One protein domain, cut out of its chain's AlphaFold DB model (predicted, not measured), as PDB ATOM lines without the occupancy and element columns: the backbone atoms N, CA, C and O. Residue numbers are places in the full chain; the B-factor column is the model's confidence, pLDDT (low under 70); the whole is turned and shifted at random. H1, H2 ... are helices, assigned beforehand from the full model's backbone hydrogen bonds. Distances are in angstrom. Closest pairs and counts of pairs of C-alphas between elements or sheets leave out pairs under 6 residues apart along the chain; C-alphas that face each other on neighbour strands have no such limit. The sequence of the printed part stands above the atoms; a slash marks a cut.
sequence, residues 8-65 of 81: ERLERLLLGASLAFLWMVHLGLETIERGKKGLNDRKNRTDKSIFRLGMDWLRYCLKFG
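This is residues 8 to 65 of the 81 residues of an uncharacterized protein of Deltaproteobacteria bacterium (UniProt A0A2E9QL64). One long, straight helix, H1, is crossed by a shorter helix, H2, nearly at right angles. After H1 the link loops out and folds back to H2, which crosses H1 with its earlier part, while residues 59 to 65 stick out. The printed part has 58 residues with two named helices, H1 then H2, no named strand, and is all helix. It is loose, with a radius of gyration of the C-alphas of 13.8 A, and spans 47 by 26 by 15 A.

H1, residues 8 to 38, touches H2, residues 50 to 64, with residues 21 to 31 alone. Their closest C-alphas, those of Gly 28 and Gly 54, are 3.7 A apart. The two lines are about perpendicular, at 77 degrees. In H1 and H2 every O i to N i+4 pair is within hydrogen-bond range.

H1 measures 45.4 A from C-alpha 8 at (209.551, 231.308, 178.575) to C-alpha 38. H2 measures 21.0 A and ends with C-alpha 64 at (199.050, 243.366, 144.370).

The C-alphas farthest apart, those of Glu 8 and Asp 41, are 47.5 A apart. The printed part has no cut. The link from H1 to H2 is long, 11 residues. Residues 35 to 48 have pLDDT under 70.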
ATOM      1  N   GLU A   8     210.908 231.338 179.136       72.62
ATOM      2  CA  GLU A   8     209.551 231.308 178.575       72.62
ATOM      3  C   GLU A   8     209.297 232.302 177.426       72.62
ATOM      4  O   GLU A   8     208.435 232.072 176.576       72.62
ATOM      5  N   ARG A   9     210.024 233.428 177.380       75.06
ATOM      6  CA  ARG A   9     209.908 234.412 176.290       75.06
ATOM      7  C   ARG A   9     210.702 233.951 175.077       75.06
ATOM      8  O   ARG A   9     210.254 234.149 173.952       75.06
ATOM      9  N   LEU A  10     211.850 233.316 175.315       81.75
ATOM     10  CA  LEU A  10     212.686 232.746 174.267       81.75
ATOM     11  C   LEU A  10     211.979 231.575 173.581       81.75
ATOM     12  O   LEU A  10     211.962 231.522 172.359       81.75
ATOM     13  N   GLU A  11     211.334 230.699 174.346       84.19
ATOM     14  CA  GLU A  11     210.560 229.576 173.811       84.19
ATOM     15  C   GLU A  11     209.407 230.043 172.918       84.19
ATOM     16  O   GLU A  11     209.270 229.575 171.791       84.19
ATOM     17  N   ARG A  12     208.615 231.027 173.366       87.06
ATOM     18  CA  ARG A  12     207.509 231.583 172.563       87.06
ATOM     19  C   ARG A  12     208.000 232.275 171.294       87.06
ATOM     20  O   ARG A  12     207.383 232.125 170.242       87.06
ATOM     21  N   LEU A  13     209.105 233.016 171.383       88.19
ATOM     22  CA  LEU A  13     209.729 233.639 170.216       88.19
ATOM     23  C   LEU A  13     210.255 232.591 169.239       88.19
ATOM     24  O   LEU A  13     210.052 232.735 168.038       88.19
ATOM     25  N   LEU A  14     210.889 231.532 169.741       89.88
ATOM     26  CA  LEU A  14     211.413 230.455 168.914       89.88
ATOM     27  C   LEU A  14     210.277 229.694 168.231       89.88
ATOM     28  O   LEU A  14     210.361 229.441 167.034       89.88
ATOM     29  N   LEU A  15     209.193 229.393 168.952       89.56
ATOM     30  CA  LEU A  15     207.994 228.780 168.383       89.56
ATOM     31  C   LEU A  15     207.398 229.664 167.284       89.56
ATOM     32  O   LEU A  15     207.211 229.190 166.167       89.56
ATOM     33  N   GLY A  16     207.185 230.955 167.554       91.06
ATOM     34  CA  GLY A  16     206.683 231.903 166.557       91.06
ATOM     35  C   GLY A  16     207.594 232.019 165.330       91.06
ATOM     36  O   GLY A  16     207.113 231.984 164.200       91.06
ATOM     37  N   ALA A  17     208.911 232.081 165.536       89.06
ATOM     38  CA  ALA A  17     209.895 232.107 164.456       89.06
ATOM     39  C   ALA A  17     209.912 230.799 163.651       89.06
ATOM     40  O   ALA A  17     210.048 230.838 162.431       89.06
ATOM     41  N   SER A  18     209.730 229.653 164.309       90.12
ATOM     42  CA  SER A  18     209.685 228.333 163.667       90.12
ATOM     43  C   SER A  18     208.427 228.176 162.816       90.12
ATOM     44  O   SER A  18     208.505 227.737 161.672       90.12
ATOM     45  N   LEU A  19     207.274 228.611 163.332       88.88
ATOM     46  CA  LEU A  19     206.012 228.672 162.590       88.88
ATOM     47  C   LEU A  19     206.109 229.616 161.389       88.88
ATOM     48  O   LEU A  19     205.741 229.234 160.279       88.88
ATOM     49  N   ALA A  20     206.661 230.816 161.584       88.50
ATOM     50  CA  ALA A  20     206.902 231.753 160.492       88.50
ATOM     51  C   ALA A  20     207.852 231.152 159.448       88.50
ATOM     52  O   ALA A  20     207.596 231.258 158.254       88.50
ATOM     53  N   PHE A  21     208.914 230.466 159.871       86.25
ATOM     54  CA  PHE A  21     209.840 229.800 158.961       86.25
ATOM     55  C   PHE A  21     209.147 228.720 158.119       86.25
ATOM     56  O   PHE A  21     209.304 228.715 156.899       86.25
ATOM     57  N   LEU A  22     208.342 227.852 158.739       86.50
ATOM     58  CA  LEU A  22     207.580 226.819 158.030       86.50
ATOM     59  C   LEU A  22     206.594 227.425 157.025       86.50
ATOM     60  O   LEU A  22     206.538 226.976 155.881       86.50
ATOM     61  N   TRP A  23     205.878 228.480 157.418       87.25
ATOM     62  CA  TRP A  23     204.958 229.181 156.522       87.25
ATOM     63  C   TRP A  23     205.683 229.805 155.323       87.25
ATOM     64  O   TRP A  23     205.251 229.680 154.180       87.25
ATOM     65  N   MET A  24     206.852 230.400 155.557       85.19
ATOM     66  CA  MET A  24     207.693 230.961 154.500       85.19
ATOM     67  C   MET A  24     208.206 229.891 153.529       85.19
ATOM     68  O   MET A  24     208.285 230.139 152.324       85.19
ATOM     69  N   VAL A  25     208.532 228.693 154.026       84.50
ATOM     70  CA  VAL A  25     208.885 227.547 153.177       84.50
ATOM     71  C   VAL A  25     207.683 227.087 152.352       84.50
ATOM     72  O   VAL A  25     207.832 226.872 151.148       84.50
ATOM     73  N   HIS A  26     206.497 226.993 152.959       84.50
ATOM     74  CA  HIS A  26     205.261 226.631 152.264       84.50
ATOM     75  C   HIS A  26     204.955 227.601 151.111       84.50
ATOM     76  O   HIS A  26     204.820 227.166 149.968       84.50
ATOM     77  N   LEU A  27     204.964 228.913 151.371       83.06
ATOM     78  CA  LEU A  27     204.764 229.944 150.345       83.06
ATOM     79  C   LEU A  27     205.806 229.857 149.220       83.06
ATOM     80  O   LEU A  27     205.486 230.039 148.043       83.06
ATOM     81  N   GLY A  28     207.064 229.562 149.559       82.81
ATOM     82  CA  GLY A  28     208.124 229.354 148.574       82.81
ATOM     83  C   GLY A  28     207.859 228.148 147.668       82.81
ATOM     84  O   GLY A  28     208.036 228.244 146.455       82.81
ATOM     85  N   LEU A  29     207.387 227.032 148.233       81.31
ATOM     86  CA  LEU A  29     207.001 225.840 147.472       81.31
ATOM     87  C   LEU A  29     205.774 226.090 146.593       81.31
ATOM     88  O   LEU A  29     205.785 225.706 145.426       81.31
ATOM     89  N   GLU A  30     204.764 226.786 147.112       79.56
ATOM     90  CA  GLU A  30     203.578 227.184 146.354       79.56
ATOM     91  C   GLU A  30     203.964 228.068 145.156       79.56
ATOM     92  O   GLU A  30     203.498 227.863 144.037       79.56
ATOM     93  N   THR A  31     204.897 229.002 145.360       77.94
ATOM     94  CA  THR A  31     205.447 229.849 144.290       77.94
ATOM     95  C   THR A  31     206.167 229.019 143.231       77.94
ATOM     96  O   THR A  31     206.001 229.263 142.035       77.94
ATOM     97  N   ILE A  32     206.951 228.017 143.645       77.69
ATOM     98  CA  ILE A  32     207.625 227.091 142.727       77.69
ATOM     99  C   ILE A  32     206.594 226.268 141.952       77.69
ATOM    100  O   ILE A  32     206.737 226.103 140.743       77.69
ATOM    101  N   GLU A  33     205.553 225.757 142.606       75.25
ATOM    102  CA  GLU A  33     204.511 224.961 141.956       75.25
ATOM    103  C   GLU A  33     203.683 225.797 140.968       75.25
ATOM    104  O   GLU A  33     203.461 225.368 139.836       75.25
ATOM    105  N   ARG A  34     203.300 227.024 141.342       72.44
ATOM    106  CA  ARG A  34     202.630 227.990 140.454       72.44
ATOM    107  C   ARG A  34     203.530 228.391 139.282       72.44
ATOM    108  O   ARG A  34     203.069 228.436 138.144       72.44
ATOM    109  N   GLY A  35     204.824 228.597 139.534       67.94
ATOM    110  CA  GLY A  35     205.831 228.854 138.503       67.94
ATOM    111  C   GLY A  35     206.026 227.678 137.537       67.94
ATOM    112  O   GLY A  35     206.163 227.902 136.334       67.94
ATOM    113  N   LYS A  36     205.966 226.434 138.043       58.94
ATOM    114  CA  LYS A  36     205.985 225.188 137.251       58.94
ATOM    115  C   LYS A  36     204.707 224.990 136.431       58.94
ATOM    116  O   LYS A  36     204.780 224.427 135.346       58.94
ATOM    117  N   LYS A  37     203.552 225.431 136.942       55.84
ATOM    118  CA  LYS A  37     202.237 225.248 136.307       55.84
ATOM    119  C   LYS A  37     201.930 226.227 135.174       55.84
ATOM    120  O   LYS A  37     200.956 225.987 134.469       55.84
ATOM    121  N   GLY A  38     202.714 227.288 134.953       53.84
ATOM    122  CA  GLY A  38     202.350 228.185 133.856       53.84
ATOM    123  C   GLY A  38     203.299 229.265 133.366       53.84
ATOM    124  O   GLY A  38     202.882 229.934 132.430       53.84
ATOM    125  N   LEU A  39     204.505 229.510 133.910       48.72
ATOM    126  CA  LEU A  39     205.186 230.749 133.479       48.72
ATOM    127  C   LEU A  39     206.709 230.879 133.559       48.72
ATOM    128  O   LEU A  39     207.188 231.961 133.231       48.72
ATOM    129  N   ASN A  40     207.504 229.867 133.919       48.84
ATOM    130  CA  ASN A  40     208.962 230.066 133.962       48.84
ATOM    131  C   ASN A  40     209.783 229.002 133.229       48.84
ATOM    132  O   ASN A  40     210.349 228.087 133.818       48.84
ATOM    133  N   ASP A  41     209.980 229.285 131.945       45.44
ATOM    134  CA  ASP A  41     211.116 228.865 131.117       45.44
ATOM    135  C   ASP A  41     212.459 229.498 131.582       45.44
ATOM    136  O   ASP A  41     213.537 229.232 131.060       45.44
ATOM    137  N   ARG A  42     212.449 230.333 132.634       50.28
ATOM    138  CA  ARG A  42     213.666 230.898 133.246       50.28
ATOM    139  C   ARG A  42     214.198 229.987 134.349       50.28
ATOM    140  O   ARG A  42     214.191 230.327 135.530       50.28
ATOM    141  N   LYS A  43     214.697 228.830 133.921       46.44
ATOM    142  CA  LYS A  43     215.302 227.737 134.705       46.44
ATOM    143  C   LYS A  43     216.553 228.092 135.540       46.44
ATOM    144  O   LYS A  43     217.193 227.180 136.043       46.44
ATOM    145  N   ASN A  44     216.928 229.365 135.703       46.16
ATOM    146  CA  ASN A  44     218.296 229.728 136.111       46.16
ATOM    147  C   ASN A  44     218.421 230.653 137.338       46.16
ATOM    148  O   ASN A  44     219.329 231.475 137.395       46.16
ATOM    149  N   ARG A  45     217.507 230.562 138.314       49.47
ATOM    150  CA  ARG A  45     217.674 231.202 139.641       49.47
ATOM    151  C   ARG A  45     217.336 230.257 140.792       49.47
ATOM    152  O   ARG A  45     216.630 230.605 141.739       49.47
ATOM    153  N   THR A  46     217.850 229.038 140.685       52.59
ATOM    154  CA  THR A  46     217.796 227.978 141.706       52.59
ATOM    155  C   THR A  46     218.774 228.227 142.867       52.59
ATOM    156  O   THR A  46     218.948 227.382 143.735       52.59
ATOM    157  N   ASP A  47     219.405 229.398 142.896       53.81
ATOM    158  CA  ASP A  47     220.358 229.884 143.906       53.81
ATOM    159  C   ASP A  47     219.679 230.650 145.057       53.81
ATOM    160  O   ASP A  47     220.314 231.004 146.053       53.81
ATOM    161  N   LYS A  48     218.365 230.897 144.973       57.97
ATOM    162  CA  LYS A  48     217.603 231.480 146.082       57.97
ATOM    163  C   LYS A  48     217.061 230.377 146.989       57.97
ATOM    164  O   LYS A  48     216.271 229.545 146.556       57.97
ATOM    165  N   SER A  49     217.421 230.433 148.274       75.88
ATOM    166  CA  SER A  49     216.764 229.642 149.325       75.88
ATOM    167  C   SER A  49     215.239 229.758 149.212       75.88
ATOM    168  O   SER A  49     214.722 230.858 148.988       75.88
ATOM    169  N   ILE A  50     214.521 228.643 149.396       75.50
ATOM    170  CA  ILE A  50     213.048 228.561 149.341       75.50
ATOM    171  C   ILE A  50     212.407 229.631 150.237       75.50
ATOM    172  O   ILE A  50     211.426 230.261 149.855       75.50
ATOM    173  N   PHE A  51     213.035 229.930 151.377       79.31
ATOM    174  CA  PHE A  51     212.623 231.003 152.279       79.31
ATOM    175  C   PHE A  51     212.582 232.382 151.598       79.31
ATOM    176  O   PHE A  51     211.649 233.163 151.779       79.31
ATOM    177  N   ARG A  52     213.593 232.693 150.781       80.62
ATOM    178  CA  ARG A  52     213.691 233.970 150.063       80.62
ATOM    179  C   ARG A  52     212.675 234.052 148.926       80.62
ATOM    180  O   ARG A  52     212.152 235.133 148.684       80.62
ATOM    181  N   LEU A  53     212.367 232.925 148.280       81.50
ATOM    182  CA  LEU A  53     211.269 232.838 147.313       81.50
ATOM    183  C   LEU A  53     209.915 233.093 147.983       81.50
ATOM    184  O   LEU A  53     209.156 233.917 147.483       81.50
ATOM    185  N   GLY A  54     209.655 232.480 149.143       83.25
ATOM    186  CA  GLY A  54     208.450 232.748 149.932       83.25
ATOM    187  C   GLY A  54     208.329 234.217 150.348       83.25
ATOM    188  O   GLY A  54     207.252 234.795 150.259       83.25
ATOM    189  N   MET A  55     209.444 234.864 150.711       84.19
ATOM    190  CA  MET A  55     209.455 236.294 151.057       84.19
ATOM    191  C   MET A  55     209.174 237.194 149.854       84.19
ATOM    192  O   MET A  55     208.430 238.167 149.964       84.19
ATOM    193  N   ASP A  56     209.785 236.894 148.707       84.19
ATOM    194  CA  ASP A  56     209.552 237.639 147.470       84.19
ATOM    195  C   ASP A  56     208.086 237.482 147.017       84.19
ATOM    196  O   ASP A  56     207.466 238.465 146.608       84.19
ATOM    197  N   TRP A  57     207.506 236.288 147.174       82.44
ATOM    198  CA  TRP A  57     206.091 236.023 146.912       82.44
ATOM    199  C   TRP A  57     205.158 236.757 147.871       82.44
ATOM    200  O   TRP A  57     204.239 237.433 147.423       82.44
ATOM    201  N   LEU A  58     205.431 236.721 149.177       85.69
ATOM    202  CA  LEU A  58     204.657 237.463 150.172       85.69
ATOM    203  C   LEU A  58     204.630 238.961 149.840       85.69
ATOM    204  O   LEU A  58     203.567 239.577 149.827       85.69
ATOM    205  N   ARG A  59     205.787 239.544 149.501       87.00
ATOM    206  CA  ARG A  59     205.873 240.946 149.059       87.00
ATOM    207  C   ARG A  59     205.068 241.202 147.792       87.00
ATOM    208  O   ARG A  59     204.435 242.247 147.684       87.00
ATOM    209  N   TYR A  60     205.110 240.277 146.837       85.00
ATOM    210  CA  TYR A  60     204.328 240.370 145.611       85.00
ATOM    211  C   TYR A  60     202.825 240.362 145.920       85.00
ATOM    212  O   TYR A  60     202.117 241.274 145.499       85.00
ATOM    213  N   CYS A  61     202.347 239.421 146.733       84.88
ATOM    214  CA  CYS A  61     200.943 239.363 147.123       84.88
ATOM    215  C   CYS A  61     200.493 240.617 147.870       84.88
ATOM    216  O   CYS A  61     199.456 241.173 147.527       84.88
ATOM    217  N   LEU A  62     201.289 241.120 148.818       86.56
ATOM    218  CA  LEU A  62     200.982 242.365 149.529       86.56
ATOM    219  C   LEU A  62     200.936 243.576 148.588       86.56
ATOM    220  O   LEU A  62     200.073 244.436 148.737       86.56
ATOM    221  N   LYS A  63     201.834 243.639 147.596       90.25
ATOM    222  CA  LYS A  63     201.865 244.723 146.605       90.25
ATOM    223  C   LYS A  63     200.641 244.716 145.686       90.25
ATOM    224  O   LYS A  63     200.186 245.783 145.287       90.25
ATOM    225  N   PHE A  64     200.144 243.536 145.329       87.69
ATOM    226  CA  PHE A  64     199.050 243.366 144.370       87.69
ATOM    227  C   PHE A  64     197.706 243.001 145.019       87.69
ATOM    228  O   PHE A  64     196.745 242.740 144.303       87.69
ATOM    229  N   GLY A  65     197.625 242.979 146.354       87.31
ATOM    230  CA  GLY A  65     196.415 242.588 147.084       87.31
ATOM    231  C   GLY A  65     195.963 241.153 146.797       87.31
ATOM    232  O   GLY A  65     194.769 240.869 146.820       87.31
TER     233      GLY A  65